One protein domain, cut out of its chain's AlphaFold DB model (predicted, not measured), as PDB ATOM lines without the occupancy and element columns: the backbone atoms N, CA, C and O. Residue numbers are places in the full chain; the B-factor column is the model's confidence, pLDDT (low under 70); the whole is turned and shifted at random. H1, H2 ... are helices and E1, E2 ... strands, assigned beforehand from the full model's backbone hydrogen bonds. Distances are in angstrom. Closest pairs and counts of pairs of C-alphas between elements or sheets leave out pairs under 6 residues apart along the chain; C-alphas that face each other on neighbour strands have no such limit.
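AT A GLANCE: This is residues 30 to 107 of the 235 residues of an uncharacterized protein of Acidobacteria bacterium RIFCSPLOWO2_02_FULL_65_29 (UniProt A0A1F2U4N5). A strongly twisted sheet of four strands forms a wall, with the short helix H1 packed over its E3 side. The long helix H3 starts near the end of E1, grazes the sheet with residues 92 to 95 and runs on beside H1 in nearly the same direction, while H2 sits at the far end, near the E2-E3 hairpin and the later part of H3. The link of residues 78 to 85 carries the backbone from one edge of the sheet to the other. The printed part has 78 residues, with three named helices and four named strands in the order H1, H2, E1, E2, E3, E4, H3; the sheet is mixed, in the order E3, E2, E1, E4, and the class is mixed, helices and strands. The whole is compact, with a radius of gyration of the C-alphas of 11.7 A and spans of 28 by 24 by 17 A.

IN THESE COORDINATES: H1 is residues 30 to 35, beginning at C-alpha 30 at (-54.254, 46.063, 17.569). H2 follows at residues 40 to 46. E1, residues 52 to 57, is 16.1 A long from first to last C-alpha, and E2, residues 63 to 68, is 16.7 A. E3 is residues 73 to 77, 13.6 A, and E4 is residues 86 to 90, 13.1 A, with C-alpha 86 at (-44.240, 32.680, 24.472). H3, residues 92 to 104, is 18.8 A long and ends at C-alpha 104 at (-39.436, 57.330, 14.473).

HOW THE PARTS SIT: E1, E2 and E3 form a meander, each strand the antiparallel neighbour of the one before, with hairpins E1-E2 and E2-E3. N 55 and O 64 are 2.8 A apart, and N 67 and O 74 are 2.8 A apart, both within hydrogen-bond range. E4 is parallel to E1 at 28 degrees, with N 88 and O 54 at 2.8 A, within hydrogen-bond range. E3 and E4 are the edge strands. H1 is on the sheet at a height of 8.9 A, only just over E3 and E2, with 3 of its 6 C-alphas on each. It runs along the strands, at 14 degrees to E2 on the local plane. Its closest C-alphas to E3 are those of Lys 34 and Phe 75, 5.9 A apart. H1 and H3 are close but not clearly touching, the C-alphas of Leu 33 and Ala 99 being 7.0 A apart, at a shallow tilt of 7 degrees, the same way. H2 only grazes the sheet, with residues 40 to 46. H2 and H3 are close but not clearly touching, at a steep tilt of 40 degrees, opposite ways; their closest C-alphas, those of Val 42 and Val 102, are 6.6 A apart. In H1 and H3 every O i to N i+4 pair is within hydrogen-bond range; in H2 it is 2 of 3.

THE WHOLE: The C-alphas farthest apart are those of Arg 82 and Lys 104, at 33.6 A. The printed part has no cut. No link is long, and the one from E3 to E4, 8 residues, is short but not tight. The mean pLDDT of the printed part is 91.6, and no printed residue is under 70.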
ATOM      1  N   LEU A  30     -54.562  46.879  18.742       92.75
ATOM      2  CA  LEU A  30     -54.254  46.063  17.569       92.75
ATOM      3  C   LEU A  30     -54.433  46.849  16.267       92.75
ATOM      4  O   LEU A  30     -53.542  46.833  15.422       92.75
ATOM      5  N   GLU A  31     -55.557  47.551  16.107       92.94
ATOM      6  CA  GLU A  31     -55.812  48.310  14.878       92.94
ATOM      7  C   GLU A  31     -54.785  49.430  14.686       92.94
ATOM      8  O   GLU A  31     -54.278  49.616  13.584       92.94
ATOM      9  N   ARG A  32     -54.361  50.093  15.769       90.25
ATOM     10  CA  ARG A  32     -53.235  51.035  15.707       90.25
ATOM     11  C   ARG A  32     -51.943  50.358  15.264       90.25
ATOM     12  O   ARG A  32     -51.299  50.846  14.341       90.25
ATOM     13  N   LEU A  33     -51.576  49.226  15.863       91.19
ATOM     14  CA  LEU A  33     -50.349  48.507  15.508       91.19
ATOM     15  C   LEU A  33     -50.352  48.016  14.052       91.19
ATOM     16  O   LEU A  33     -49.322  48.091  13.393       91.19
ATOM     17  N   LYS A  34     -51.501  47.585  13.516       92.75
ATOM     18  CA  LYS A  34     -51.637  47.190  12.100       92.75
ATOM     19  C   LYS A  34     -51.407  48.337  11.118       92.75
ATOM     20  O   LYS A  34     -50.997  48.084   9.991       92.75
ATOM     21  N   THR A  35     -51.674  49.579  11.522       91.12
ATOM     22  CA  THR A  35     -51.422  50.760  10.677       91.12
ATOM     23  C   THR A  35     -49.952  51.182  10.668       91.12
ATOM     24  O   THR A  35     -49.552  51.986   9.827       91.12
ATOM     25  N   LEU A  36     -49.131  50.654  11.587       88.12
ATOM     26  CA  LEU A  36     -47.713  50.980  11.641       88.12
ATOM     27  C   LEU A  36     -46.960  50.271  10.517       88.12
ATOM     28  O   LEU A  36     -46.923  49.045  10.444       88.12
ATOM     29  N   SER A  37     -46.266  51.058   9.700       87.69
ATOM     30  CA  SER A  37     -45.189  50.528   8.872       87.69
ATOM     31  C   SER A  37     -43.981  50.280   9.771       87.69
ATOM     32  O   SER A  37     -43.364  51.232  10.246       87.69
ATOM     33  N   VAL A  38     -43.678  49.012  10.062       89.19
ATOM     34  CA  VAL A  38     -42.521  48.639  10.888       89.19
ATOM     35  C   VAL A  38     -41.252  48.734  10.034       89.19
ATOM     36  O   VAL A  38     -41.107  47.953   9.091       89.19
ATOM     37  N   PRO A  39     -40.311  49.642  10.348       90.50
ATOM     38  CA  PRO A  39     -39.074  49.776   9.587       90.50
ATOM     39  C   PRO A  39     -38.216  48.498   9.660       90.50
ATOM     40  O   PRO A  39     -38.155  47.873  10.724       90.50
ATOM     41  N   PRO A  40     -37.451  48.149   8.606       90.19
ATOM     42  CA  PRO A  40     -36.562  46.983   8.631       90.19
ATOM     43  C   PRO A  40     -35.549  46.995   9.788       90.19
ATOM     44  O   PRO A  40     -35.281  45.956  10.383       90.19
ATOM     45  N   ALA A  41     -35.030  48.167  10.170       89.44
ATOM     46  CA  ALA A  41     -34.116  48.306  11.310       89.44
ATOM     47  C   ALA A  41     -34.776  47.903  12.646       89.44
ATOM     48  O   ALA A  41     -34.163  47.256  13.501       89.44
ATOM     49  N   VAL A  42     -36.059  48.233  12.803       89.56
ATOM     50  CA  VAL A  42     -36.855  47.842  13.969       89.56
ATOM     51  C   VAL A  42     -37.128  46.339  13.954       89.56
ATOM     52  O   VAL A  42     -36.954  45.673  14.975       89.56
ATOM     53  N   ALA A  43     -37.484  45.778  12.795       91.00
ATOM     54  CA  ALA A  43     -37.659  44.335  12.647       91.00
ATOM     55  C   ALA A  43     -36.358  43.565  12.954       91.00
ATOM     56  O   ALA A  43     -36.395  42.542  13.642       91.00
ATOM     57  N   GLU A  44     -35.200  44.063  12.515       90.69
ATOM     58  CA  GLU A  44     -33.898  43.440  12.786       90.69
ATOM     59  C   GLU A  44     -33.544  43.464  14.280       90.69
ATOM     60  O   GLU A  44     -32.978  42.499  14.799       90.69
ATOM     61  N   THR A  45     -33.943  44.516  15.005       88.25
ATOM     62  CA  THR A  45     -33.698  44.642  16.452       88.25
ATOM     63  C   THR A  45     -34.251  43.429  17.204       88.25
ATOM     64  O   THR A  45     -33.514  42.766  17.939       88.25
ATOM     65  N   VAL A  46     -35.513  43.071  16.948       89.06
ATOM     66  CA  VAL A  46     -36.218  41.961  17.618       89.06
ATOM     67  C   VAL A  46     -35.975  40.589  16.979       89.06
ATOM     68  O   VAL A  46     -36.401  39.557  17.507       89.06
ATOM     69  N   LYS A  47     -35.256  40.535  15.856       91.69
ATOM     70  CA  LYS A  47     -34.967  39.285  15.152       91.69
ATOM     71  C   LYS A  47     -34.199  38.309  16.034       91.69
ATOM     72  O   LYS A  47     -33.200  38.646  16.679       91.69
ATOM     73  N   GLY A  48     -34.670  37.066  16.025       90.06
ATOM     74  CA  GLY A  48     -34.095  35.986  16.819       90.06
ATOM     75  C   GLY A  48     -34.439  36.051  18.308       90.06
ATOM     76  O   GLY A  48     -33.903  35.248  19.058       90.06
ATOM     77  N   MET A  49     -35.308  36.969  18.748       89.38
ATOM     78  CA  MET A  49     -35.879  36.926  20.101       89.38
ATOM     79  C   MET A  49     -37.141  36.060  20.163       89.38
ATOM     80  O   MET A  49     -37.374  35.407  21.177       89.38
ATOM     81  N   PHE A  50     -37.929  36.071  19.083       90.94
ATOM     82  CA  PHE A  50     -39.125  35.262  18.853       90.94
ATOM     83  C   PHE A  50     -39.399  35.131  17.346       90.94
ATOM     84  O   PHE A  50     -38.862  35.886  16.534       90.94
ATOM     85  N   SER A  51     -40.259  34.186  16.975       93.12
ATOM     86  CA  SER A  51     -40.909  34.105  15.663       93.12
ATOM     87  C   SER A  51     -42.389  34.484  15.757       93.12
ATOM     88  O   SER A  51     -42.900  35.173  14.880       93.12
ATOM     89  N   GLN A  52     -43.076  34.055  16.817       94.19
ATOM     90  CA  GLN A  52     -44.467  34.385  17.117       94.19
ATOM     91  C   GLN A  52     -44.599  34.709  18.606       94.19
ATOM     92  O   GLN A  52     -44.432  33.835  19.451       94.19
ATOM     93  N   LEU A  53     -44.907  35.961  18.925       93.81
ATOM     94  CA  LEU A  53     -45.076  36.448  20.288       93.81
ATOM     95  C   LEU A  53     -46.553  36.710  20.566       93.81
ATOM     96  O   LEU A  53     -47.145  37.596  19.952       93.81
ATOM     97  N   GLY A  54     -47.142  35.968  21.502       95.19
ATOM     98  CA  GLY A  54     -48.468  36.290  22.020       95.19
ATOM     99  C   GLY A  54     -48.404  37.547  22.886       95.19
ATOM    100  O   GLY A  54     -47.498  37.693  23.702       95.19
ATOM    101  N   VAL A  55     -49.357  38.457  22.738       95.50
ATOM    102  CA  VAL A  55     -49.453  39.689  23.525       95.50
ATOM    103  C   VAL A  55     -50.841  39.760  24.141       95.50
ATOM    104  O   VAL A  55     -51.843  39.684  23.430       95.50
ATOM    105  N   ARG A  56     -50.899  39.905  25.466       94.94
ATOM    106  CA  ARG A  56     -52.125  40.169  26.226       94.94
ATOM    107  C   ARG A  56     -52.036  41.563  26.836       94.94
ATOM    108  O   ARG A  56     -51.090  41.850  27.570       94.94
ATOM    109  N   VAL A  57     -53.003  42.416  26.511       93.94
ATOM    110  CA  VAL A  57     -53.086  43.800  26.983       93.94
ATOM    111  C   VAL A  57     -53.951  43.839  28.237       93.94
ATOM    112  O   VAL A  57     -55.163  43.650  28.173       93.94
ATOM    113  N   MET A  58     -53.320  44.034  29.390       91.06
ATOM    114  CA  MET A  58     -53.936  43.801  30.698       91.06
ATOM    115  C   MET A  58     -55.082  44.769  31.009       91.06
ATOM    116  O   MET A  58     -56.090  44.355  31.569       91.06
ATOM    117  N   ASP A  59     -54.947  46.039  30.629       88.25
ATOM    118  CA  ASP A  59     -55.915  47.101  30.920       88.25
ATOM    119  C   ASP A  59     -57.061  47.206  29.901       88.25
ATOM    120  O   ASP A  59     -58.067  47.853  30.189       88.25
ATOM    121  N   THR A  60     -56.945  46.567  28.731       90.06
ATOM    122  CA  THR A  60     -58.002  46.573  27.698       90.06
ATOM    123  C   THR A  60     -58.614  45.199  27.435       90.06
ATOM    124  O   THR A  60     -59.677  45.110  26.825       90.06
ATOM    125  N   GLY A  61     -57.953  44.121  27.863       90.75
ATOM    126  CA  GLY A  61     -58.335  42.746  27.548       90.75
ATOM    127  C   GLY A  61     -58.032  42.322  26.105       90.75
ATOM    128  O   GLY A  61     -58.319  41.182  25.739       90.75
ATOM    129  N   GLU A  62     -57.450  43.198  25.275       95.06
ATOM    130  CA  GLU A  62     -57.058  42.845  23.908       95.06
ATOM    131  C   GLU A  62     -55.982  41.750  23.909       95.06
ATOM    132  O   GLU A  62     -55.079  41.722  24.748       95.06
ATOM    133  N   ALA A  63     -56.049  40.857  22.924       96.75
ATOM    134  CA  ALA A  63     -55.045  39.827  22.712       96.75
ATOM    135  C   ALA A  63     -54.727  39.696  21.223       96.75
ATOM    136  O   ALA A  63     -55.632  39.636  20.386       96.75
ATOM    137  N   PHE A  64     -53.443  39.646  20.890       97.25
ATOM    138  CA  PHE A  64     -52.965  39.543  19.514       97.25
ATOM    139  C   PHE A  64     -51.592  38.874  19.458       97.25
ATOM    140  O   PHE A  64     -50.906  38.743  20.466       97.25
ATOM    141  N   THR A  65     -51.181  38.453  18.269       97.12
ATOM    142  CA  THR A  65     -49.888  37.821  18.016       97.12
ATOM    143  C   THR A  65     -49.024  38.731  17.154       97.12
ATOM    144  O   THR A  65     -49.451  39.183  16.093       97.12
ATOM    145  N   CYS A  66     -47.796  38.978  17.597       95.38
ATOM    146  CA  CYS A  66     -46.743  39.635  16.837       95.38
ATOM    147  C   CYS A  66     -45.915  38.566  16.107       95.38
ATOM    148  O   CYS A  66     -45.312  37.697  16.739       95.38
ATOM    149  N   VAL A  67     -45.914  38.594  14.776       95.44
ATOM    150  CA  VAL A  67     -45.271  37.591  13.921       95.44
ATOM    151  C   VAL A  67     -44.075  38.213  13.218       95.44
ATOM    152  O   VAL A  67     -44.222  39.131  12.415       95.44
ATOM    153  N   HIS A  68     -42.887  37.683  13.485       94.38
ATOM    154  CA  HIS A  68     -41.665  38.077  12.793       94.38
ATOM    155  C   HIS A  68     -41.509  37.269  11.500       94.38
ATOM    156  O   HIS A  68     -41.522  36.037  11.521       94.38
ATOM    157  N   ARG A  69     -41.373  37.958  10.364       91.06
ATOM    158  CA  ARG A  69     -41.262  37.362   9.017       91.06
ATOM    159  C   ARG A  69     -39.858  37.477   8.420       91.06
ATOM    160  O   ARG A  69     -39.682  37.266   7.228       91.06
ATOM    161  N   GLY A  70     -38.855  37.783   9.240       85.75
ATOM    162  CA  GLY A  70     -37.472  37.977   8.808       85.75
ATOM    163  C   GLY A  70     -37.125  39.451   8.618       85.75
ATOM    164  O   GLY A  70     -36.297  39.966   9.365       85.75
ATOM    165  N   ASP A  71     -37.756  40.124   7.662       85.25
ATOM    166  CA  ASP A  71     -37.533  41.546   7.347       85.25
ATOM    167  C   ASP A  71     -38.661  42.472   7.831       85.25
ATOM    168  O   ASP A  71     -38.488  43.689   7.882       85.25
ATOM    169  N   ARG A  72     -39.804  41.900   8.222       89.12
ATOM    170  CA  ARG A  72     -40.982  42.630   8.700       89.12
ATOM    171  C   ARG A  72     -41.639  41.971   9.908       89.12
ATOM    172  O   ARG A  72     -41.378  40.811  10.236       89.12
ATOM    173  N   VAL A  73     -42.536  42.724  10.537       93.12
ATOM    174  CA  VAL A  73     -43.364  42.287  11.663       93.12
ATOM    175  C   VAL A  73     -44.837  42.489  11.311       93.12
ATOM    176  O   VAL A  73     -45.215  43.544  10.810       93.12
ATOM    177  N   GLU A  74     -45.661  41.477  11.569       93.88
ATOM    178  CA  GLU A  74     -47.108  41.487  11.334       93.88
ATOM    179  C   GLU A  74     -47.863  41.322  12.661       93.88
ATOM    180  O   GLU A  74     -47.422  40.583  13.543       93.88
ATOM    181  N   PHE A  75     -49.029  41.961  12.792       95.31
ATOM    182  CA  PHE A  75     -49.895  41.837  13.969       95.31
ATOM    183  C   PHE A  75     -51.205  41.135  13.601       95.31
ATOM    184  O   PHE A  75     -51.974  41.614  12.764       95.31
ATOM    185  N   VAL A  76     -51.471  39.996  14.237       95.81
ATOM    186  CA  VAL A  76     -52.621  39.123  13.958       95.81
ATOM    187  C   VAL A  76     -53.535  39.071  15.176       95.81
ATOM    188  O   VAL A  76     -53.055  38.976  16.297       95.81
ATOM    189  N   SER A  77     -54.853  39.127  14.975       96.50
ATOM    190  CA  SER A  77     -55.818  39.060  16.082       96.50
ATOM    191  C   SER A  77     -55.755  37.721  16.826       96.50
ATOM    192  O   SER A  77     -55.627  36.665  16.203       96.50
ATOM    193  N   GLY A  78     -55.892  37.768  18.152       96.25
ATOM    194  CA  GLY A  78     -55.889  36.598  19.023       96.25
ATOM    195  C   GLY A  78     -54.501  36.030  19.326       96.25
ATOM    196  O   GLY A  78     -53.485  36.408  18.740       96.25
ATOM    197  N   VAL A  79     -54.467  35.096  20.277       96.06
ATOM    198  CA  VAL A  79     -53.267  34.350  20.679       96.06
ATOM    199  C   VAL A  79     -53.577  32.863  20.594       96.06
ATOM    200  O   VAL A  79     -54.467  32.370  21.287       96.06
ATOM    201  N   ASN A  80     -52.835  32.140  19.755       93.06
ATOM    202  CA  ASN A  80     -52.874  30.682  19.726       93.06
ATOM    203  C   ASN A  80     -51.725  30.128  20.577       93.06
ATOM    204  O   ASN A  80     -50.589  30.027  20.117       93.06
ATOM    205  N   GLU A  81     -52.043  29.727  21.809       88.81
ATOM    206  CA  GLU A  81     -51.071  29.220  22.793       88.81
ATOM    207  C   GLU A  81     -50.327  27.952  22.332       88.81
ATOM    208  O   GLU A  81     -49.336  27.557  22.938       88.81
ATOM    209  N   ARG A  82     -50.781  27.290  21.257       87.38
ATOM    210  CA  ARG A  82     -50.091  26.124  20.679       87.38
ATOM    211  C   ARG A  82     -48.978  26.503  19.703       87.38
ATOM    212  O   ARG A  82     -48.177  25.636  19.364       87.38
ATOM    213  N   THR A  83     -48.971  27.733  19.186       88.62
ATOM    214  CA  THR A  83     -48.075  28.146  18.090       88.62
ATOM    215  C   THR A  83     -47.164  29.310  18.442       88.62
ATOM    216  O   THR A  83     -46.125  29.460  17.799       88.62
ATOM    217  N   VAL A  84     -47.536  30.139  19.419       91.31
ATOM    218  CA  VAL A  84     -46.664  31.209  19.916       91.31
ATOM    219  C   VAL A  84     -45.469  30.625  20.669       91.31
ATOM    220  O   VAL A  84     -45.579  29.599  21.335       91.31
ATOM    221  N   ASP A  85     -44.312  31.276  20.560       89.06
ATOM    222  CA  ASP A  85     -43.101  30.850  21.261       89.06
ATOM    223  C   ASP A  85     -43.203  31.162  22.769       89.06
ATOM    224  O   ASP A  85     -42.732  30.385  23.603       89.06
ATOM    225  N   PHE A  86     -43.838  32.287  23.117       86.69
ATOM    226  CA  PHE A  86     -44.240  32.680  24.472       86.69
ATOM    227  C   PHE A  86     -45.272  33.820  24.406       86.69
ATOM    228  O   PHE A  86     -45.444  34.458  23.363       86.69
ATOM    229  N   THR A  87     -45.947  34.076  25.531       90.56
ATOM    230  CA  THR A  87     -46.967  35.123  25.669       90.56
ATOM    231  C   THR A  87     -46.519  36.156  26.703       90.56
ATOM    232  O   THR A  87     -46.232  35.796  27.844       90.56
ATOM    233  N   VAL A  88     -46.472  37.434  26.317       91.06
ATOM    234  CA  VAL A  88     -46.191  38.568  27.212       91.06
ATOM    235  C   VAL A  88     -47.482  39.224  27.685       91.06
ATOM    236  O   VAL A  88     -48.468  39.308  26.951       91.06
ATOM    237  N   GLN A  89     -47.452  39.718  28.918       91.44
ATOM    238  CA  GLN A  89     -48.495  40.563  29.486       91.44
ATOM    239  C   GLN A  89     -47.959  41.986  29.579       91.44
ATOM    240  O   GLN A  89     -46.901  42.215  30.163       91.44
ATOM    241  N   VAL A  90     -48.668  42.924  28.963       92.56
ATOM    242  CA  VAL A  90     -48.279  44.338  28.890       92.56
ATOM    243  C   VAL A  90     -49.507  45.221  29.058       92.56
ATOM    244  O   VAL A  90     -50.636  44.766  28.921       92.56
ATOM    245  N   TYR A  91     -49.289  46.496  29.327       91.62
ATOM    246  CA  TYR A  91     -50.326  47.518  29.350       91.62
ATOM    247  C   TYR A  91     -50.334  48.314  28.049       91.62
ATOM    248  O   TYR A  91     -49.303  48.459  27.382       91.62
ATOM    249  N   GLN A  92     -51.480  48.902  27.711       91.69
ATOM    250  CA  GLN A  92     -51.639  49.668  26.480       91.69
ATOM    251  C   GLN A  92     -50.629  50.815  26.369       91.69
ATOM    252  O   GLN A  92     -50.080  51.040  25.292       91.69
ATOM    253  N   PHE A  93     -50.321  51.510  27.469       89.19
ATOM    254  CA  PHE A  93     -49.360  52.618  27.442       89.19
ATOM    255  C   PHE A  93     -47.952  52.173  27.000       89.19
ATOM    256  O   PHE A  93     -47.240  52.947  26.365       89.19
ATOM    257  N   GLN A  94     -47.553  50.929  27.301       92.50
ATOM    258  CA  GLN A  94     -46.259  50.383  26.877       92.50
ATOM    259  C   GLN A  94     -46.249  50.152  25.363       92.50
ATOM    260  O   GLN A  94     -45.272  50.479  24.696       92.50
ATOM    261  N   LEU A  95     -47.356  49.647  24.813       93.19
ATOM    262  CA  LEU A  95     -47.517  49.443  23.371       93.19
ATOM    263  C   LEU A  95     -47.629  50.769  22.609       93.19
ATOM    264  O   LEU A  95     -47.058  50.894  21.530       93.19
ATOM    265  N   ALA A  96     -48.313  51.765  23.177       90.94
ATOM    266  CA  ALA A  96     -48.395  53.108  22.609       90.94
ATOM    267  C   ALA A  96     -47.011  53.771  22.544       90.94
ATOM    268  O   ALA A  96     -46.616  54.262  21.491       90.94
ATOM    269  N   ARG A  97     -46.233  53.698  23.631       91.56
ATOM    270  CA  ARG A  97     -44.850  54.191  23.651       91.56
ATOM    271  C   ARG A  97     -43.970  53.458  22.635       91.56
ATOM    272  O   ARG A  97     -43.242  54.103  21.888       91.56
ATOM    273  N   LEU A  98     -44.059  52.128  22.560       92.31
ATOM    274  CA  LEU A  98     -43.319  51.348  21.564       92.31
ATOM    275  C   LEU A  98     -43.682  51.772  20.130       92.31
ATOM    276  O   LEU A  98     -42.795  51.906  19.289       92.31
ATOM    277  N   ALA A  99     -44.962  52.033  19.851       91.75
ATOM    278  CA  ALA A  99     -45.414  52.518  18.549       91.75
ATOM    279  C   ALA A  99     -44.764  53.856  18.156       91.75
ATOM    280  O   ALA A  99     -44.400  54.028  16.994       91.75
ATOM    281  N   GLU A 100     -44.554  54.775  19.103       91.94
ATOM    282  CA  GLU A 100     -43.857  56.044  18.841       91.94
ATOM    283  C   GLU A 100     -42.401  55.825  18.398       91.94
ATOM    284  O   GLU A 100     -41.926  56.496  17.483       91.94
ATOM    285  N   TYR A 101     -41.692  54.862  18.999       91.88
ATOM    286  CA  TYR A 101     -40.341  54.486  18.562       91.88
ATOM    287  C   TYR A 101     -40.342  53.860  17.166       91.88
ATOM    288  O   TYR A 101     -39.524  54.215  16.318       91.88
ATOM    289  N   VAL A 102     -41.303  52.970  16.895       90.38
ATOM    290  CA  VAL A 102     -41.468  52.347  15.573       90.38
ATOM    291  C   VAL A 102     -41.681  53.418  14.497       90.38
ATOM    292  O   VAL A 102     -41.019  53.375  13.462       90.38
ATOM    293  N   GLN A 103     -42.536  54.413  14.757       90.38
ATOM    294  CA  GLN A 103     -42.794  55.529  13.836       90.38
ATOM    295  C   GLN A 103     -41.555  56.396  13.583       90.38
ATOM    296  O   GLN A 103     -41.362  56.874  12.468       90.38
ATOM    297  N   LYS A 104     -40.697  56.580  14.595       90.00
ATOM    298  CA  LYS A 104     -39.436  57.330  14.473       90.00
ATOM    299  C   LYS A 104     -38.352  56.587  13.691       90.00
ATOM    300  O   LYS A 104     -37.327  57.186  13.378       90.00
ATOM    301  N   GLY A 105     -38.542  55.307  13.375       87.88
ATOM    302  CA  GLY A 105     -37.580  54.537  12.586       87.88
ATOM    303  C   GLY A 105     -36.617  53.671  13.400       87.88
ATOM    304  O   GLY A 105     -35.949  52.814  12.823       87.88
ATOM    305  N   ALA A 106     -36.532  53.872  14.719       87.19
ATOM    306  CA  ALA A 106     -35.531  53.235  15.570       87.19
ATOM    307  C   ALA A 106     -36.029  53.054  17.009       87.19
ATOM    308  O   ALA A 106     -36.737  53.902  17.548       87.19
ATOM    309  N   ILE A 107     -35.604  51.958  17.640       90.00
ATOM    310  CA  ILE A 107     -35.819  51.683  19.064       90.00
ATOM    311  C   ILE A 107     -34.497  51.961  19.785       90.00
ATOM    312  O   ILE A 107     -33.486  51.326  19.474       90.00
TER     313      ILE A 107